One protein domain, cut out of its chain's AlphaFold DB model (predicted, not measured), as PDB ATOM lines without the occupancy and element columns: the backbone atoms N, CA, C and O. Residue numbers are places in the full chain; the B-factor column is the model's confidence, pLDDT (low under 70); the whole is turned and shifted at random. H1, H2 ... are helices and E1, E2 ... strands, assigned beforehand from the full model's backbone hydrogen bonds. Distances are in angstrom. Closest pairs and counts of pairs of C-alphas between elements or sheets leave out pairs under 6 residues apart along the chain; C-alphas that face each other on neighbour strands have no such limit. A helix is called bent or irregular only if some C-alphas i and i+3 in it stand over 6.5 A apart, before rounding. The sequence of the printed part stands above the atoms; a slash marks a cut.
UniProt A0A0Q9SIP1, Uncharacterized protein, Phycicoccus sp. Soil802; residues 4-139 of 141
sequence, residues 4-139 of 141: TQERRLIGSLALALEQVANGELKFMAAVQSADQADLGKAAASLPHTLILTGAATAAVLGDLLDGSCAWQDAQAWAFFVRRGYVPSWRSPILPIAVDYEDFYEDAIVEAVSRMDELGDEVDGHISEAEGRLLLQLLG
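Overview. This is residues 4 to 139 of the 141 residues of an uncharacterized protein of Phycicoccus sp. Soil802 (UniProt A0A0Q9SIP1). Two groups of helices stand at the two ends of an elongated body: H1, H2 and H3 at one end, and the three-helix bundle H4, H6 and H7 at the other. Between them lie helix H5, near the middle, and a tiny sheet of two short strands, E1 and E2; H1 runs out from there to one end of the long axis. The printed part has 136 residues, with seven named helices and two named strands in the order H1 H2 H3 E1 H4 H5 E2 H6 H7; the sheet, E1 beside E2, is parallel, and the class is mostly helix. The whole is compact, with a radius of gyration of the C-alphas of 14.8 A and spans of 50 by 32 by 24 A.

Arrangement. E1, residues 50 to 52, and E2, residues 98 to 100, are parallel neighbours at 40 degrees, with N 52 and O 99 2.8 A apart and N 99 and O 50 2.9 A apart, within hydrogen-bond range. With H4, residues 54 to 66, and H5, residues 71 to 83, between them, they form a strand-helix-strand unit, two parallel strands joined through helices, with a right-handed crossover. H4 and H5 are a helical hairpin at a shallow tilt of 21 degrees; residues 60 to 64 touch 71 to 74, closest at the C-alphas of Leu 64 and Trp 71, 6.4 A. H6, residues 102 to 116, touches H5 with residues 112 to 116 alone, closest at the C-alphas of Gln 75 and Asp 116, 4.7 A, at a steep tilt of 50 degrees. H7, residues 128 to 137, forms a bundle, helices side by side, with H4 and H6; it runs opposite ways to H4 at a shallow tilt of 14 degrees, and the closest C-alphas, of Ala 58 and Leu 135, are 5.8 A apart. H1, residues 4 to 21, touches H3, residues 36 to 45, with its residues 10 to 17 alone, about perpendicular at 83 degrees; the closest C-alphas, of Ala 14 and Ala 42, are 4.6 A apart. H2, residues 25 to 33, touches H5, closest at the C-alphas of Leu 25 and Asp 73, 6.8 A. H1 and H7 are apart. Each O i to N i+4 pair is within hydrogen-bond range in H1, H3, H4, H5 and H7, but 3 of 5 in H2 and 9 of 11 in H6.

Along the chain. H1 begins at C-alpha 4 (197.063, 200.379, 218.353) and is 26.2 A long; H6 is 20.5 A, H4 18.1 A and H5 18.0 A. H7 ends at C-alpha 137 (193.354, 166.276, 189.333). H6 is irregular, C-alphas 103 and 106 being 8.3 A apart; H2 is irregular, but only just, with C-alphas 26 and 29 6.7 A apart.

Size, cuts and confidence. The two C-alphas farthest apart, of Thr 4 and Ala 129, are 50.3 A apart. The printed part has no cut. The links H5 to E2, 14 residues, and H6 to H7, 11 residues, are long. The mean pLDDT of the printed part is 94.6, and no printed residue is under 70.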
ATOM      1  N   THR A   4     196.596 201.677 217.850       92.31
ATOM      2  CA  THR A   4     197.063 200.379 218.353       92.31
ATOM      3  C   THR A   4     196.038 199.271 218.111       92.31
ATOM      4  O   THR A   4     196.411 198.145 217.781       92.31
ATOM      5  N   GLN A   5     194.748 199.573 218.273       92.19
ATOM      6  CA  GLN A   5     193.664 198.615 218.049       92.19
ATOM      7  C   GLN A   5     193.485 198.325 216.560       92.19
ATOM      8  O   GLN A   5     193.360 197.161 216.193       92.19
ATOM      9  N   GLU A   6     193.563 199.356 215.714       93.94
ATOM     10  CA  GLU A   6     193.497 199.192 214.259       93.94
ATOM     11  C   GLU A   6     194.607 198.263 213.761       93.94
ATOM     12  O   GLU A   6     194.331 197.274 213.093       93.94
ATOM     13  N   ARG A   7     195.866 198.497 214.159       94.50
ATOM     14  CA  ARG A   7     196.987 197.633 213.749       94.50
ATOM     15  C   ARG A   7     196.812 196.175 214.171       94.50
ATOM     16  O   ARG A   7     197.167 195.281 213.412       94.50
ATOM     17  N   ARG A   8     196.274 195.930 215.371       95.81
ATOM     18  CA  ARG A   8     195.995 194.565 215.848       95.81
ATOM     19  C   ARG A   8     194.896 193.897 215.028       95.81
ATOM     20  O   ARG A   8     195.046 192.729 214.689       95.81
ATOM     21  N   LEU A   9     193.832 194.633 214.701       96.38
ATOM     22  CA  LEU A   9     192.759 194.141 213.842       96.38
ATOM     23  C   LEU A   9     193.300 193.764 212.459       96.38
ATOM     24  O   LEU A   9     193.122 192.628 212.034       96.38
ATOM     25  N   ILE A  10     194.019 194.680 211.805       97.56
ATOM     26  CA  ILE A  10     194.589 194.449 210.471       97.56
ATOM     27  C   ILE A  10     195.543 193.250 210.474       97.56
ATOM     28  O   ILE A  10     195.424 192.387 209.613       97.56
ATOM     29  N   GLY A  11     196.424 193.134 211.474       97.25
ATOM     30  CA  GLY A  11     197.311 191.972 211.598       97.25
ATOM     31  C   GLY A  11     196.560 190.651 211.807       97.25
ATOM     32  O   GLY A  11     196.929 189.635 211.228       97.25
ATOM     33  N   SER A  12     195.475 190.660 212.589       97.88
ATOM     34  CA  SER A  12     194.630 189.474 212.781       97.88
ATOM     35  C   SER A  12     193.877 189.078 211.510       97.88
ATOM     36  O   SER A  12     193.707 187.889 211.258       97.88
ATOM     37  N   LEU A  13     193.408 190.053 210.726       97.94
ATOM     38  CA  LEU A  13     192.724 189.803 209.457       97.94
ATOM     39  C   LEU A  13     193.695 189.318 208.381       97.94
ATOM     40  O   LEU A  13     193.330 188.446 207.605       97.94
ATOM     41  N   ALA A  14     194.930 189.824 208.364       98.12
ATOM     42  CA  ALA A  14     195.964 189.369 207.439       98.12
ATOM     43  C   ALA A  14     196.258 187.876 207.648       98.12
ATOM     44  O   ALA A  14     196.202 187.100 206.699       98.12
ATOM     45  N   LEU A  15     196.426 187.461 208.911       98.12
ATOM     46  CA  LEU A  15     196.557 186.048 209.260       98.12
ATOM     47  C   LEU A  15     195.316 185.246 208.840       98.12
ATOM     48  O   LEU A  15     195.448 184.164 208.284       98.12
ATOM     49  N   ALA A  16     194.107 185.760 209.085       98.25
ATOM     50  CA  ALA A  16     192.883 185.067 208.688       98.25
ATOM     51  C   ALA A  16     192.801 184.862 207.165       98.25
ATOM     52  O   ALA A  16     192.430 183.778 206.727       98.25
ATOM     53  N   LEU A  17     193.188 185.863 206.368       98.25
ATOM     54  CA  LEU A  17     193.237 185.775 204.907       98.25
ATOM     55  C   LEU A  17     194.227 184.704 204.428       98.25
ATOM     56  O   LEU A  17     193.865 183.884 203.586       98.25
ATOM     57  N   GLU A  18     195.439 184.665 204.990       98.06
ATOM     58  CA  GLU A  18     196.423 183.616 204.685       98.06
ATOM     59  C   GLU A  18     195.886 182.227 205.037       98.06
ATOM     60  O   GLU A  18     196.015 181.289 204.255       98.06
ATOM     61  N   GLN A  19     195.269 182.074 206.208       98.38
ATOM     62  CA  GLN A  19     194.735 180.784 206.644       98.38
ATOM     63  C   GLN A  19     193.566 180.329 205.756       98.38
ATOM     64  O   GLN A  19     193.520 179.168 205.360       98.38
ATOM     65  N   VAL A  20     192.674 181.243 205.362       98.06
ATOM     66  CA  VAL A  20     191.594 180.956 204.405       98.06
ATOM     67  C   VAL A  20     192.151 180.514 203.048       98.06
ATOM     68  O   VAL A  20     191.676 179.521 202.499       98.06
ATOM     69  N   ALA A  21     193.183 181.185 202.524       97.88
ATOM     70  CA  ALA A  21     193.843 180.775 201.279       97.88
ATOM     71  C   ALA A  21     194.523 179.393 201.390       97.88
ATOM     72  O   ALA A  21     194.620 178.672 200.402       97.88
ATOM     73  N   ASN A  22     194.924 178.990 202.601       97.75
ATOM     74  CA  ASN A  22     195.446 177.655 202.904       97.75
ATOM     75  C   ASN A  22     194.353 176.602 203.198       97.75
ATOM     76  O   ASN A  22     194.684 175.487 203.593       97.75
ATOM     77  N   GLY A  23     193.070 176.925 203.002       97.50
ATOM     78  CA  GLY A  23     191.954 175.984 203.172       97.50
ATOM     79  C   GLY A  23     191.392 175.892 204.597       97.50
ATOM     80  O   GLY A  23     190.529 175.067 204.871       97.50
ATOM     81  N   GLU A  24     191.823 176.748 205.528       98.00
ATOM     82  CA  GLU A  24     191.372 176.694 206.924       98.00
ATOM     83  C   GLU A  24     190.025 177.418 207.116       98.00
ATOM     84  O   GLU A  24     189.957 178.585 207.522       98.00
ATOM     85  N   LEU A  25     188.927 176.695 206.873       97.19
ATOM     86  CA  LEU A  25     187.554 177.227 206.878       97.19
ATOM     87  C   LEU A  25     187.149 177.930 208.183       97.19
ATOM     88  O   LEU A  25     186.375 178.885 208.160       97.19
ATOM     89  N   LYS A  26     187.717 177.540 209.332       96.69
ATOM     90  CA  LYS A  26     187.429 178.167 210.639       96.69
ATOM     91  C   LYS A  26     187.726 179.675 210.687       96.69
ATOM     92  O   LYS A  26     187.184 180.374 211.541       96.69
ATOM     93  N   PHE A  27     188.572 180.187 209.789       97.44
ATOM     94  CA  PHE A  27     188.885 181.615 209.694       97.44
ATOM     95  C   PHE A  27     187.910 182.401 208.804       97.44
ATOM     96  O   PHE A  27     187.903 183.633 208.865       97.44
ATOM     97  N   MET A  28     187.027 181.726 208.057       96.50
ATOM     98  CA  MET A  28     186.022 182.382 207.213       96.50
ATOM     99  C   MET A  28     185.104 183.301 208.013       96.50
ATOM    100  O   MET A  28     184.791 184.390 207.544       96.50
ATOM    101  N   ALA A  29     184.741 182.936 209.246       95.25
ATOM    102  CA  ALA A  29     183.908 183.783 210.099       95.25
ATOM    103  C   ALA A  29     184.546 185.162 210.362       95.25
ATOM    104  O   ALA A  29     183.855 186.181 210.346       95.25
ATOM    105  N   ALA A  30     185.869 185.211 210.559       95.88
ATOM    106  CA  ALA A  30     186.585 186.471 210.738       95.88
ATOM    107  C   ALA A  30     186.533 187.311 209.455       95.88
ATOM    108  O   ALA A  30     186.180 188.489 209.520       95.88
ATOM    109  N   VAL A  31     186.798 186.689 208.298       95.44
ATOM    110  CA  VAL A  31     186.753 187.351 206.986       95.44
ATOM    111  C   VAL A  31     185.348 187.873 206.674       95.44
ATOM    112  O   VAL A  31     185.191 189.031 206.315       95.44
ATOM    113  N   GLN A  32     184.306 187.072 206.891       94.25
ATOM    114  CA  GLN A  32     182.917 187.454 206.620       94.25
ATOM    115  C   GLN A  32     182.393 188.565 207.535       94.25
ATOM    116  O   GLN A  32     181.507 189.325 207.144       94.25
ATOM    117  N   SER A  33     182.906 188.648 208.764       93.00
ATOM    118  CA  SER A  33     182.492 189.663 209.736       93.00
ATOM    119  C   SER A  33     183.166 191.023 209.539       93.00
ATOM    120  O   SER A  33     182.694 192.021 210.091       93.00
ATOM    121  N   ALA A  34     184.270 191.063 208.790       93.06
ATOM    122  CA  ALA A  34     185.065 192.261 208.583       93.06
ATOM    123  C   ALA A  34     184.498 193.133 207.458       93.06
ATOM    124  O   ALA A  34     183.949 192.645 206.471       93.06
ATOM    125  N   ASP A  35     184.679 194.447 207.585       91.69
ATOM    126  CA  ASP A  35     184.368 195.368 206.497       91.69
ATOM    127  C   ASP A  35     185.405 195.229 205.373       91.69
ATOM    128  O   ASP A  35     186.607 195.072 205.614       91.69
ATOM    129  N   GLN A  36     184.958 195.365 204.120       91.12
ATOM    130  CA  GLN A  36     185.821 195.147 202.954       91.12
ATOM    131  C   GLN A  36     187.039 196.083 202.918       91.12
ATOM    132  O   GLN A  36     188.101 195.708 202.426       91.12
ATOM    133  N   ALA A  37     186.918 197.291 203.476       92.06
ATOM    134  CA  ALA A  37     188.035 198.223 203.597       92.06
ATOM    135  C   ALA A  37     189.154 197.685 204.506       92.06
ATOM    136  O   ALA A  37     190.333 197.863 204.196       92.06
ATOM    137  N   ASP A  38     188.804 197.017 205.607       94.44
ATOM    138  CA  ASP A  38     189.787 196.455 206.532       94.44
ATOM    139  C   ASP A  38     190.393 195.160 205.985       94.44
ATOM    140  O   ASP A  38     191.596 194.954 206.131       94.44
ATOM    141  N   LEU A  39     189.615 194.353 205.256       95.50
ATOM    142  CA  LEU A  39     190.147 193.216 204.499       95.50
ATOM    143  C   LEU A  39     191.143 193.666 203.423       95.50
ATOM    144  O   LEU A  39     192.213 193.081 203.295       95.50
ATOM    145  N   GLY A  40     190.845 194.749 202.699       95.12
ATOM    146  CA  GLY A  40     191.764 195.326 201.714       95.12
ATOM    147  C   GLY A  40     193.066 195.834 202.342       95.12
ATOM    148  O   GLY A  40     194.149 195.560 201.827       95.12
ATOM    149  N   LYS A  41     192.991 196.526 203.489       96.12
ATOM    150  CA  LYS A  41     194.184 196.929 204.260       96.12
ATOM    151  C   LYS A  41     194.983 195.720 204.753       96.12
ATOM    152  O   LYS A  41     196.209 195.758 204.720       96.12
ATOM    153  N   ALA A  42     194.299 194.677 205.220       97.19
ATOM    154  CA  ALA A  42     194.917 193.444 205.687       97.19
ATOM    155  C   ALA A  42     195.656 192.728 204.555       97.19
ATOM    156  O   ALA A  42     196.841 192.442 204.703       97.19
ATOM    157  N   ALA A  43     195.010 192.555 203.401       97.00
ATOM    158  CA  ALA A  43     195.634 191.998 202.207       97.00
ATOM    159  C   ALA A  43     196.853 192.818 201.760       97.00
ATOM    160  O   ALA A  43     197.918 192.262 201.527       97.00
ATOM    161  N   ALA A  44     196.744 194.150 201.730       96.94
ATOM    162  CA  ALA A  44     197.860 195.032 201.379       96.94
ATOM    163  C   ALA A  44     199.013 195.023 202.405       96.94
ATOM    164  O   ALA A  44     200.107 195.497 202.098       96.94
ATOM    165  N   SER A  45     198.775 194.534 203.627       97.31
ATOM    166  CA  SER A  45     199.807 194.403 204.662       97.31
ATOM    167  C   SER A  45     200.589 193.090 204.585       97.31
ATOM    168  O   SER A  45     201.615 192.962 205.258       97.31
ATOM    169  N   LEU A  46     200.125 192.130 203.777       97.38
ATOM    170  CA  LEU A  46     200.828 190.875 203.550       97.38
ATOM    171  C   LEU A  46     202.111 191.121 202.741       97.38
ATOM    172  O   LEU A  46     202.124 191.950 201.830       97.38
ATOM    173  N   PRO A  47     203.205 190.398 203.037       96.38
ATOM    174  CA  PRO A  47     204.448 190.536 202.283       96.38
ATOM    175  C   PRO A  47     204.405 189.839 200.912       96.38
ATOM    176  O   PRO A  47     205.380 189.915 200.168       96.38
ATOM    177  N   HIS A  48     203.315 189.137 200.595       95.31
ATOM    178  CA  HIS A  48     203.113 188.369 199.369       95.31
ATOM    179  C   HIS A  48     201.637 188.397 198.948       95.31
ATOM    180  O   HIS A  48     200.758 188.685 199.761       95.31
ATOM    181  N   THR A  49     201.377 188.085 197.678       95.81
ATOM    182  CA  THR A  49     200.019 187.826 197.184       95.81
ATOM    183  C   THR A  49     199.519 186.500 197.744       95.81
ATOM    184  O   THR A  49     200.294 185.553 197.867       95.81
ATOM    185  N   LEU A  50     198.231 186.421 198.075       97.94
ATOM    186  CA  LEU A  50     197.603 185.161 198.457       97.94
ATOM    187  C   LEU A  50     197.641 184.200 197.269       97.94
ATOM    188  O   LEU A  50     197.253 184.579 196.168       97.94
ATOM    189  N   ILE A  51     198.087 182.968 197.507       98.00
ATOM    190  CA  ILE A  51     198.115 181.911 196.497       98.00
ATOM    191  C   ILE A  51     197.271 180.752 197.010       98.00
ATOM    192  O   ILE A  51     197.548 180.203 198.077       98.00
ATOM    193  N   LEU A  52     196.249 180.380 196.247       98.38
ATOM    194  CA  LEU A  52     195.491 179.162 196.466       98.38
ATOM    195  C   LEU A  52     196.248 177.985 195.843       98.38
ATOM    196  O   LEU A  52     196.547 177.986 194.650       98.38
ATOM    197  N   THR A  53     196.563 176.986 196.663       98.44
ATOM    198  CA  THR A  53     197.323 175.802 196.240       98.44
ATOM    199  C   THR A  53     196.412 174.622 195.930       98.44
ATOM    200  O   THR A  53     195.273 174.541 196.415       98.44
ATOM    201  N   GLY A  54     196.940 173.656 195.174       98.19
ATOM    202  CA  GLY A  54     196.246 172.393 194.930       98.19
ATOM    203  C   GLY A  54     195.960 171.652 196.240       98.19
ATOM    204  O   GLY A  54     194.852 171.169 196.457       98.19
ATOM    205  N   ALA A  55     196.923 171.668 197.169       98.38
ATOM    206  CA  ALA A  55     196.796 171.043 198.485       98.38
ATOM    207  C   ALA A  55     195.692 171.675 199.351       98.38
ATOM    208  O   ALA A  55     194.906 170.949 199.955       98.38
ATOM    209  N   ALA A  56     195.606 173.009 199.393       98.50
ATOM    210  CA  ALA A  56     194.552 173.714 200.127       98.50
ATOM    211  C   ALA A  56     193.162 173.403 199.554       98.50
ATOM    212  O   ALA A  56     192.223 173.118 200.295       98.50
ATOM    213  N   THR A  57     193.049 173.398 198.224       98.69
ATOM    214  CA  THR A  57     191.796 173.080 197.526       98.69
ATOM    215  C   THR A  57     191.372 171.636 197.778       98.69
ATOM    216  O   THR A  57     190.207 171.371 198.074       98.69
ATOM    217  N   ALA A  58     192.322 170.701 197.723       98.44
ATOM    218  CA  ALA A  58     192.072 169.294 197.993       98.44
ATOM    219  C   ALA A  58     191.662 169.045 199.449       98.44
ATOM    220  O   ALA A  58     190.803 168.204 199.691       98.44
ATOM    221  N   ALA A  59     192.234 169.782 200.406       98.38
ATOM    222  CA  ALA A  59     191.847 169.687 201.810       98.38
ATOM    223  C   ALA A  59     190.378 170.090 202.016       98.38
ATOM    224  O   ALA A  59     189.612 169.312 202.571       98.38
ATOM    225  N   VAL A  60     189.958 171.245 201.483       98.38
ATOM    226  CA  VAL A  60     188.560 171.706 201.593       98.38
ATOM    227  C   VAL A  60     187.594 170.740 200.907       98.38
ATOM    228  O   VAL A  60     186.543 170.416 201.460       98.38
ATOM    229  N   LEU A  61     187.951 170.246 199.718       98.31
ATOM    230  CA  LEU A  61     187.148 169.252 199.011       98.31
ATOM    231  C   LEU A  61     187.079 167.921 199.781       98.31
ATOM    232  O   LEU A  61     186.021 167.301 199.834       98.31
ATOM    233  N   GLY A  62     188.179 167.488 200.397       97.81
ATOM    234  CA  GLY A  62     188.229 166.301 201.249       97.81
ATOM    235  C   GLY A  62     187.301 166.419 202.457       97.81
ATOM    236  O   GLY A  62     186.459 165.541 202.650       97.81
ATOM    237  N   ASP A  63     187.392 167.533 203.188       97.56
ATOM    238  CA  ASP A  63     186.539 167.842 204.344       97.56
ATOM    239  C   ASP A  63     185.047 167.914 203.964       97.56
ATOM    240  O   ASP A  63     184.160 167.598 204.759       97.56
ATOM    241  N   LEU A  64     184.743 168.348 202.738       97.06
ATOM    242  CA  LEU A  64     183.376 168.357 202.222       97.06
ATOM    243  C   LEU A  64     182.868 166.932 201.959       97.06
ATOM    244  O   LEU A  64     181.734 166.603 202.306       97.06
ATOM    245  N   LEU A  65     183.691 166.090 201.329       96.12
ATOM    246  CA  LEU A  65     183.315 164.727 200.944       96.12
ATOM    247  C   LEU A  65     183.198 163.782 202.145       96.12
ATOM    248  O   LEU A  65     182.373 162.868 202.117       96.12
ATOM    249  N   ASP A  66     184.004 163.984 203.188       96.56
ATOM    250  CA  ASP A  66     183.942 163.185 204.414       96.56
ATOM    251  C   ASP A  66     182.923 163.713 205.445       96.56
ATOM    252  O   ASP A  66     182.615 163.029 206.425       96.56
ATOM    253  N   GLY A  67     182.342 164.892 205.188       96.00
ATOM    254  CA  GLY A  67     181.349 165.537 206.042       96.00
ATOM    255  C   GLY A  67     181.934 166.259 207.260       96.00
ATOM    256  O   GLY A  67     181.180 166.583 208.184       96.00
ATOM    257  N   SER A  68     183.244 166.512 207.289       97.00
ATOM    258  CA  SER A  68     183.922 167.301 208.323       97.00
ATOM    259  C   SER A  68     183.608 168.795 208.229       97.00
ATOM    260  O   SER A  68     183.708 169.496 209.241       97.00
ATOM    261  N   CYS A  69     183.177 169.286 207.062       96.50
ATOM    262  CA  CYS A  69     182.640 170.636 206.895       96.50
ATOM    263  C   CYS A  69     181.232 170.640 206.277       96.50
ATOM    264  O   CYS A  69     180.802 169.695 205.612       96.50
ATOM    265  N   ALA A  70     180.479 171.716 206.525       95.25
ATOM    266  CA  ALA A  70     179.185 171.911 205.889       95.25
ATOM    267  C   ALA A  70     179.372 172.449 204.462       95.25
ATOM    268  O   ALA A  70     180.266 173.256 204.200       95.25
ATOM    269  N   TRP A  71     178.480 172.074 203.542       95.00
ATOM    270  CA  TRP A  71     178.560 172.530 202.150       95.00
ATOM    271  C   TRP A  71     178.500 174.058 202.015       95.00
ATOM    272  O   TRP A  71     179.122 174.610 201.114       95.00
ATOM    273  N   GLN A  72     177.814 174.755 202.928       95.44
ATOM    274  CA  GLN A  72     177.765 176.220 202.955       95.44
ATOM    275  C   GLN A  72     179.131 176.845 203.257       95.44
ATOM    276  O   GLN A  72     179.441 177.913 202.732       95.44
ATOM    277  N   ASP A  73     179.945 176.195 204.092       96.12
ATOM    278  CA  ASP A  73     181.280 176.687 204.439       96.12
ATOM    279  C   ASP A  73     182.228 176.525 203.248       96.12
ATOM    280  O   ASP A  73     182.934 177.470 202.889       96.12
ATOM    281  N   ALA A  74     182.176 175.365 202.582       97.06
ATOM    282  CA  ALA A  74     182.919 175.108 201.349       97.06
ATOM    283  C   ALA A  74     182.504 176.072 200.224       97.06
ATOM    284  O   ALA A  74     183.362 176.659 199.565       97.06
ATOM    285  N   GLN A  75     181.199 176.312 200.049       96.31
ATOM    286  CA  GLN A  75     180.688 177.271 199.070       96.31
ATOM    287  C   GLN A  75     181.153 178.696 199.374       96.31
ATOM    288  O   GLN A  75     181.629 179.402 198.488       96.31
ATOM    289  N   ALA A  76     181.024 179.146 200.625       95.88
ATOM    290  CA  ALA A  76     181.421 180.495 201.007       95.88
ATOM    291  C   ALA A  76     182.927 180.719 200.820       95.88
ATOM    292  O   ALA A  76     183.345 181.801 200.398       95.88
ATOM    293  N   TRP A  77     183.733 179.700 201.123       97.88
ATOM    294  CA  TRP A  77     185.161 179.694 200.844       97.88
ATOM    295  C   TRP A  77     185.436 179.785 199.341       97.88
ATOM    296  O   TRP A  77     186.154 180.692 198.922       97.88
ATOM    297  N   ALA A  78     184.801 178.932 198.532       97.50
ATOM    298  CA  ALA A  78     184.953 178.912 197.079       97.50
ATOM    299  C   ALA A  78     184.565 180.257 196.446       97.50
ATOM    300  O   ALA A  78     185.305 180.811 195.631       97.50
ATOM    301  N   PHE A  79     183.452 180.842 196.894       96.12
ATOM    302  CA  PHE A  79     183.012 182.164 196.468       96.12
ATOM    303  C   PHE A  79     184.083 183.221 196.745       96.12
ATOM    304  O   PHE A  79     184.390 184.036 195.868       96.12
ATOM    305  N   PHE A  80     184.638 183.217 197.962       96.88
ATOM    306  CA  PHE A  80     185.642 184.181 198.391       96.88
ATOM    307  C   PHE A  80     186.941 184.036 197.598       96.88
ATOM    308  O   PHE A  80     187.398 185.032 197.045       96.88
ATOM    309  N   VAL A  81     187.516 182.835 197.493       97.50
ATOM    310  CA  VAL A  81     188.794 182.644 196.782       97.50
ATOM    311  C   VAL A  81     188.662 182.920 195.284       97.50
ATOM    312  O   VAL A  81     189.586 183.453 194.684       97.50
ATOM    313  N   ARG A  82     187.483 182.666 194.695       96.62
ATOM    314  CA  ARG A  82     187.203 182.953 193.281       96.62
ATOM    315  C   ARG A  82     187.032 184.439 192.983       96.62
ATOM    316  O   ARG A  82     187.368 184.895 191.892       96.62
ATOM    317  N   ARG A  83     186.408 185.190 193.896       95.44
ATOM    318  CA  ARG A  83     185.986 186.580 193.638       95.44
ATOM    319  C   ARG A  83     186.775 187.624 194.419       95.44
ATOM    320  O   ARG A  83     186.672 188.801 194.089       95.44
ATOM    321  N   GLY A  84     187.521 187.235 195.447       94.12
ATOM    322  CA  GLY A  84     188.313 188.130 196.290       94.12
ATOM    323  C   GLY A  84     187.505 188.964 197.286       94.12
ATOM    324  O   GLY A  84     188.026 189.923 197.857       94.12
ATOM    325  N   TYR A  85     186.219 188.683 197.484       92.38
ATOM    326  CA  TYR A  85     185.381 189.436 198.417       92.38
ATOM    327  C   TYR A  85     184.283 188.570 199.022       92.38
ATOM    328  O   TYR A  85     183.871 187.562 198.451       92.38
ATOM    329  N   VAL A  86     183.774 189.011 200.172       85.75
ATOM    330  CA  VAL A  86     182.554 188.465 200.769       85.75
ATOM    331  C   VAL A  86     181.385 189.387 200.412       85.75
ATOM    332  O   VAL A  86     181.507 190.606 200.582       85.75
ATOM    333  N   PRO A  87     180.246 188.864 199.917       82.00
ATOM    334  CA  PRO A  87     179.073 189.681 199.641       82.00
ATOM    335  C   PRO A  87     178.622 190.413 200.904       82.00
ATOM    336  O   PRO A  87     178.191 189.801 201.879       82.00
ATOM    337  N   SER A  88     178.700 191.741 200.890       79.19
ATOM    338  CA  SER A  88     178.189 192.572 201.974       79.19
ATOM    339  C   SER A  88     177.442 193.772 201.411       79.19
ATOM    340  O   SER A  88     177.759 194.303 200.350       79.19
ATOM    341  N   TRP A  89     176.429 194.216 202.145       73.19
ATOM    342  CA  TRP A  89     175.559 195.322 201.744       73.19
ATOM    343  C   TRP A  89     176.107 196.672 202.234       73.19
ATOM    344  O   TRP A  89     175.478 197.710 202.047       73.19
ATOM    345  N   ARG A  90     177.244 196.653 202.941       73.44
ATOM    346  CA  ARG A  90     177.716 197.754 203.792       73.44
ATOM    347  C   ARG A  90     178.855 198.563 203.184       73.44
ATOM    348  O   ARG A  90     179.125 199.655 203.670       73.44
ATOM    349  N   SER A  91     179.540 198.050 202.167       73.31
ATOM    350  CA  SER A  91     180.722 198.697 201.590       73.31
ATOM    351  C   SER A  91     180.837 198.431 200.090       73.31
ATOM    352  O   SER A  91     180.337 197.410 199.616       73.31
ATOM    353  N   PRO A  92     181.503 199.325 199.335       83.69
ATOM    354  CA  PRO A  92     181.885 199.040 197.959       83.69
ATOM    355  C   PRO A  92     182.664 197.726 197.867       83.69
ATOM    356  O   PRO A  92     183.534 197.451 198.698       83.69
ATOM    357  N   ILE A  93     182.364 196.932 196.843       86.88
ATOM    358  CA  ILE A  93     183.089 195.694 196.564       86.88
ATOM    359  C   ILE A  93     184.471 196.065 196.021       86.88
ATOM    360  O   ILE A  93     184.585 196.686 194.964       86.88
ATOM    361  N   LEU A  94     185.512 195.686 196.759       88.94
ATOM    362  CA  LEU A  94     186.916 195.852 196.386       88.94
ATOM    363  C   LEU A  94     187.598 194.482 196.480       88.94
ATOM    364  O   LEU A  94     187.999 194.101 197.582       88.94
ATOM    365  N   PRO A  95     187.675 193.719 195.377       93.50
ATOM    366  CA  PRO A  95     188.264 192.385 195.375       93.50
ATOM    367  C   PRO A  95     189.724 192.373 195.842       93.50
ATOM    368  O   PRO A  95     190.518 193.231 195.456       93.50
ATOM    369  N   ILE A  96     190.070 191.372 196.645       95.62
ATOM    370  CA  ILE A  96     191.434 190.992 197.007       95.62
ATOM    371  C   ILE A  96     191.939 189.998 195.965       95.62
ATOM    372  O   ILE A  96     191.229 189.059 195.614       95.62
ATOM    373  N   ALA A  97     193.160 190.196 195.474       95.69
ATOM    374  CA  ALA A  97     193.781 189.246 194.561       95.69
ATOM    375  C   ALA A  97     194.123 187.942 195.299       95.69
ATOM    376  O   ALA A  97     194.777 187.970 196.345       95.69
ATOM    377  N   VAL A  98     193.673 186.823 194.735       97.44
ATOM    378  CA  VAL A  98     194.068 185.466 195.109       97.44
ATOM    379  C   VAL A  98     194.509 184.798 193.815       97.44
ATOM    380  O   VAL A  98     193.684 184.569 192.934       97.44
ATOM    381  N   ASP A  99     195.808 184.559 193.687       97.88
ATOM    382  CA  ASP A  99     196.379 183.859 192.539       97.88
ATOM    383  C   ASP A  99     196.271 182.346 192.763       97.88
ATOM    384  O   ASP A  99     196.095 181.886 193.896       97.88
ATOM    385  N   TYR A 100     196.372 181.557 191.699       98.25
ATOM    386  CA  TYR A 100     196.339 180.097 191.782       98.25
ATOM    387  C   TYR A 100     197.730 179.527 191.523       98.25
ATOM    388  O   TYR A 100     198.524 180.101 190.787       98.25
ATOM    389  N   GLU A 101     198.045 178.404 192.161       97.94
ATOM    390  CA  GLU A 101     199.291 177.686 191.906       97.94
ATOM    391  C   GLU A 101     199.346 177.194 190.451       97.94
ATOM    392  O   GLU A 101     198.591 176.296 190.081       97.94
ATOM    393  N   ASP A 102     200.281 177.733 189.656       97.44
ATOM    394  CA  ASP A 102     200.420 177.485 188.209       97.44
ATOM    395  C   ASP A 102     200.316 176.004 187.809       97.44
ATOM    396  O   ASP A 102     199.725 175.660 186.790       97.44
ATOM    397  N   PHE A 103     200.907 175.100 188.599       97.31
ATOM    398  CA  PHE A 103     200.930 173.673 188.268       97.31
ATOM    399  C   PHE A 103     199.541 173.016 188.335       97.31
ATOM    400  O   PHE A 103     199.288 172.057 187.608       97.31
ATOM    401  N   TYR A 104     198.653 173.525 189.191       97.69
ATOM    402  CA  TYR A 104     197.308 172.994 189.413       97.69
ATOM    403  C   TYR A 104     196.207 173.983 189.015       97.69
ATOM    404  O   TYR A 104     195.053 173.744 189.355       97.69
ATOM    405  N   GLU A 105     196.529 175.074 188.311       97.56
ATOM    406  CA  GLU A 105     195.599 176.180 188.048       97.56
ATOM    407  C   GLU A 105     194.251 175.689 187.497       97.56
ATOM    408  O   GLU A 105     193.212 175.959 188.098       97.56
ATOM    409  N   ASP A 106     194.264 174.884 186.430       98.19
ATOM    410  CA  ASP A 106     193.044 174.341 185.815       98.19
ATOM    411  C   ASP A 106     192.228 173.476 186.793       98.19
ATOM    412  O   ASP A 106     191.006 173.613 186.891       98.19
ATOM    413  N   ALA A 107     192.899 172.612 187.562       98.38
ATOM    414  CA  ALA A 107     192.253 171.723 188.528       98.38
ATOM    415  C   ALA A 107     191.648 172.499 189.711       98.38
ATOM    416  O   ALA A 107     190.555 172.179 190.180       98.38
ATOM    417  N   ILE A 108     192.342 173.542 190.176       98.56
ATOM    418  CA  ILE A 108     191.860 174.452 191.217       98.56
ATOM    419  C   ILE A 108     190.625 175.195 190.711       98.56
ATOM    420  O   ILE A 108     189.607 175.216 191.400       98.56
ATOM    421  N   VAL A 109     190.689 175.769 189.504       98.25
ATOM    422  CA  VAL A 109     189.565 176.483 188.880       98.25
ATOM    423  C   VAL A 109     188.334 175.589 188.806       98.25
ATOM    424  O   VAL A 109     187.239 176.034 189.162       98.25
ATOM    425  N   GLU A 110     188.499 174.344 188.362       97.94
ATOM    426  CA  GLU A 110     187.405 173.384 188.240       97.94
ATOM    427  C   GLU A 110     186.795 173.052 189.608       97.94
ATOM    428  O   GLU A 110     185.593 173.236 189.809       97.94
ATOM    429  N   ALA A 111     187.618 172.661 190.586       98.00
ATOM    430  CA  ALA A 111     187.146 172.292 191.920       98.00
ATOM    431  C   ALA A 111     186.476 173.466 192.656       98.00
ATOM    432  O   ALA A 111     185.401 173.308 193.237       98.00
ATOM    433  N   VAL A 112     187.070 174.661 192.597       98.12
ATOM    434  CA  VAL A 112     186.496 175.885 193.176       98.12
ATOM    435  C   VAL A 112     185.181 176.243 192.493       98.12
ATOM    436  O   VAL A 112     184.226 176.597 193.178       98.12
ATOM    437  N   SER A 113     185.090 176.127 191.164       96.56
ATOM    438  CA  SER A 113     183.842 176.414 190.445       96.56
ATOM    439  C   SER A 113     182.722 175.469 190.875       96.56
ATOM    440  O   SER A 113     181.618 175.931 191.151       96.56
ATOM    441  N   ARG A 114     183.021 174.175 191.030       96.88
ATOM    442  CA  ARG A 114     182.042 173.186 191.500       96.88
ATOM    443  C   ARG A 114     181.621 173.402 192.951       96.88
ATOM    444  O   ARG A 114     180.447 173.249 193.269       96.88
ATOM    445  N   MET A 115     182.538 173.809 193.830       96.81
ATOM    446  CA  MET A 115     182.188 174.160 195.212       96.81
ATOM    447  C   MET A 115     181.365 175.456 195.309       96.81
ATOM    448  O   MET A 115     180.466 175.548 196.139       96.81
ATOM    449  N   ASP A 116     181.626 176.445 194.453       95.69
ATOM    450  CA  ASP A 116     180.869 177.708 194.382       95.69
ATOM    451  C   ASP A 116     179.400 177.484 193.967       95.69
ATOM    452  O   ASP A 116     178.508 178.228 194.378       95.69
ATOM    453  N   GLU A 117     179.141 176.422 193.202       95.12
ATOM    454  CA  GLU A 117     177.814 176.022 192.718       95.12
ATOM    455  C   GLU A 117     176.998 175.221 193.751       95.12
ATOM    456  O   GLU A 117     175.805 175.000 193.545       95.12
ATOM    457  N   LEU A 118     177.584 174.811 194.885       94.00
ATOM    458  CA  LEU A 118     176.879 174.046 195.923       94.00
ATOM    459  C   LEU A 118     175.607 174.759 196.408       94.00
ATOM    460  O   LEU A 118     175.595 175.959 196.664       94.00
ATOM    461  N   GLY A 119     174.524 174.001 196.580       83.81
ATOM    462  CA  GLY A 119     173.223 174.549 196.967       83.81
ATOM    463  C   GLY A 119     172.418 175.198 195.833       83.81
ATOM    464  O   GLY A 119     171.297 175.635 196.097       83.81
ATOM    465  N   ASP A 120     172.933 175.237 194.598       86.50
ATOM    466  CA  ASP A 120     172.121 175.507 193.403       86.50
ATOM    467  C   ASP A 120     171.102 174.369 193.157       86.50
ATOM    468  O   ASP A 120     171.363 173.193 193.418       86.50
ATOM    469  N   GLU A 121     169.916 174.705 192.654       72.50
ATOM    470  CA  GLU A 121     168.811 173.764 192.427       72.50
ATOM    471  C   GLU A 121     169.100 172.758 191.302       72.50
ATOM    472  O   GLU A 121     168.473 171.697 191.255       72.50
ATOM    473  N   VAL A 122     170.031 173.082 190.399       70.12
ATOM    474  CA  VAL A 122     170.360 172.255 189.227       70.12
ATOM    475  C   VAL A 122     171.609 171.407 189.475       70.12
ATOM    476  O   VAL A 122     171.528 170.181 189.411       70.12
ATOM    477  N   ASP A 123     172.728 172.045 189.835       70.94
ATOM    478  CA  ASP A 123     174.049 171.401 189.942       70.94
ATOM    479  C   ASP A 123     174.677 171.526 191.346       70.94
ATOM    480  O   ASP A 123     175.887 171.353 191.519       70.94
ATOM    481  N   GLY A 124     173.857 171.793 192.370       83.75
ATOM    482  CA  GLY A 124     174.303 172.141 193.724       83.75
ATOM    483  C   GLY A 124     174.765 170.999 194.618       83.75
ATOM    484  O   GLY A 124     174.700 171.120 195.842       83.75
ATOM    485  N   HIS A 125     175.233 169.901 194.031       90.44
ATOM    486  CA  HIS A 125     175.895 168.826 194.758       90.44
ATOM    487  C   HIS A 125     177.114 168.332 193.979       90.44
ATOM    488  O   HIS A 125     177.091 168.272 192.753       90.44
ATOM    489  N   ILE A 126     178.157 167.948 194.713       93.25
ATOM    490  CA  ILE A 126     179.309 167.222 194.175       93.25
ATOM    491  C   ILE A 126     179.110 165.756 194.543       93.25
ATOM    492  O   ILE A 126     178.999 165.412 195.722       93.25
ATOM    493  N   SER A 127     179.013 164.884 193.543       94.00
ATOM    494  CA  SER A 127     178.893 163.443 193.802       94.00
ATOM    495  C   SER A 127     180.212 162.861 194.327       94.00
ATOM    496  O   SER A 127     181.281 163.405 194.068       94.00
ATOM    497  N   GLU A 128     180.181 161.711 195.011       94.12
ATOM    498  CA  GLU A 128     181.419 161.064 195.486       94.12
ATOM    499  C   GLU A 128     182.387 160.750 194.329       94.12
ATOM    500  O   GLU A 128     183.596 160.938 194.451       94.12
ATOM    501  N   ALA A 129     181.863 160.292 193.186       95.88
ATOM    502  CA  ALA A 129     182.676 159.981 192.011       95.88
ATOM    503  C   ALA A 129     183.331 161.237 191.420       95.88
ATOM    504  O   ALA A 129     184.520 161.223 191.112       95.88
ATOM    505  N   GLU A 130     182.570 162.321 191.298       96.62
ATOM    506  CA  GLU A 130     183.066 163.621 190.846       96.62
ATOM    507  C   GLU A 130     184.115 164.190 191.807       96.62
ATOM    508  O   GLU A 130     185.202 164.560 191.376       96.62
ATOM    509  N   GLY A 131     183.843 164.172 193.113       96.19
ATOM    510  CA  GLY A 131     184.783 164.621 194.133       96.19
ATOM    511  C   GLY A 131     186.103 163.850 194.103       96.19
ATOM    512  O   GLY A 131     187.171 164.451 194.173       96.19
ATOM    513  N   ARG A 132     186.054 162.523 193.914       96.62
ATOM    514  CA  ARG A 132     187.264 161.700 193.734       96.62
ATOM    515  C   ARG A 132     188.040 162.070 192.468       96.62
ATOM    516  O   ARG A 132     189.264 162.095 192.514       96.62
ATOM    517  N   LEU A 133     187.360 162.365 191.358       97.25
ATOM    518  CA  LEU A 133     188.023 162.814 190.128       97.25
ATOM    519  C   LEU A 133     188.720 164.163 190.334       97.25
ATOM    520  O   LEU A 133     189.885 164.305 189.976       97.25
ATOM    521  N   LEU A 134     188.046 165.123 190.969       97.62
ATOM    522  CA  LEU A 134     188.620 166.432 191.289       97.62
ATOM    523  C   LEU A 134     189.837 166.309 192.221       97.62
ATOM    524  O   LEU A 134     190.867 166.931 191.976       97.62
ATOM    525  N   LEU A 135     189.769 165.448 193.243       97.81
ATOM    526  CA  LEU A 135     190.912 165.147 194.113       97.81
ATOM    527  C   LEU A 135     192.103 164.569 193.330       97.81
ATOM    528  O   LEU A 135     193.238 164.989 193.558       97.81
ATOM    529  N   GLN A 136     191.856 163.681 192.362       97.31
ATOM    530  CA  GLN A 136     192.907 163.128 191.501       97.31
ATOM    531  C   GLN A 136     193.577 164.191 190.628       97.31
ATOM    532  O   GLN A 136     194.800 164.172 190.484       97.31
ATOM    533  N   LEU A 137     192.807 165.140 190.084       96.94
ATOM    534  CA  LEU A 137     193.354 166.276 189.333       96.94
ATOM    535  C   LEU A 137     194.240 167.175 190.211       96.94
ATOM    536  O   LEU A 137     195.227 167.725 189.729       96.94
ATOM    537  N   LEU A 138     193.935 167.263 191.509       96.88
ATOM    538  CA  LEU A 138     194.718 167.989 192.517       96.88
ATOM    539  C   LEU A 138     195.887 167.165 193.098       96.88
ATOM    540  O   LEU A 138     196.547 167.601 194.041       96.88
ATOM    541  N   GLY A 139     196.160 165.974 192.554       94.62
ATOM    542  CA  GLY A 139     197.278 165.120 192.966       94.62
ATOM    543  C   GLY A 139     197.018 164.253 194.204       94.62
ATOM    544  O   GLY A 139     197.964 163.671 194.741       94.62
TER     545      GLY A 139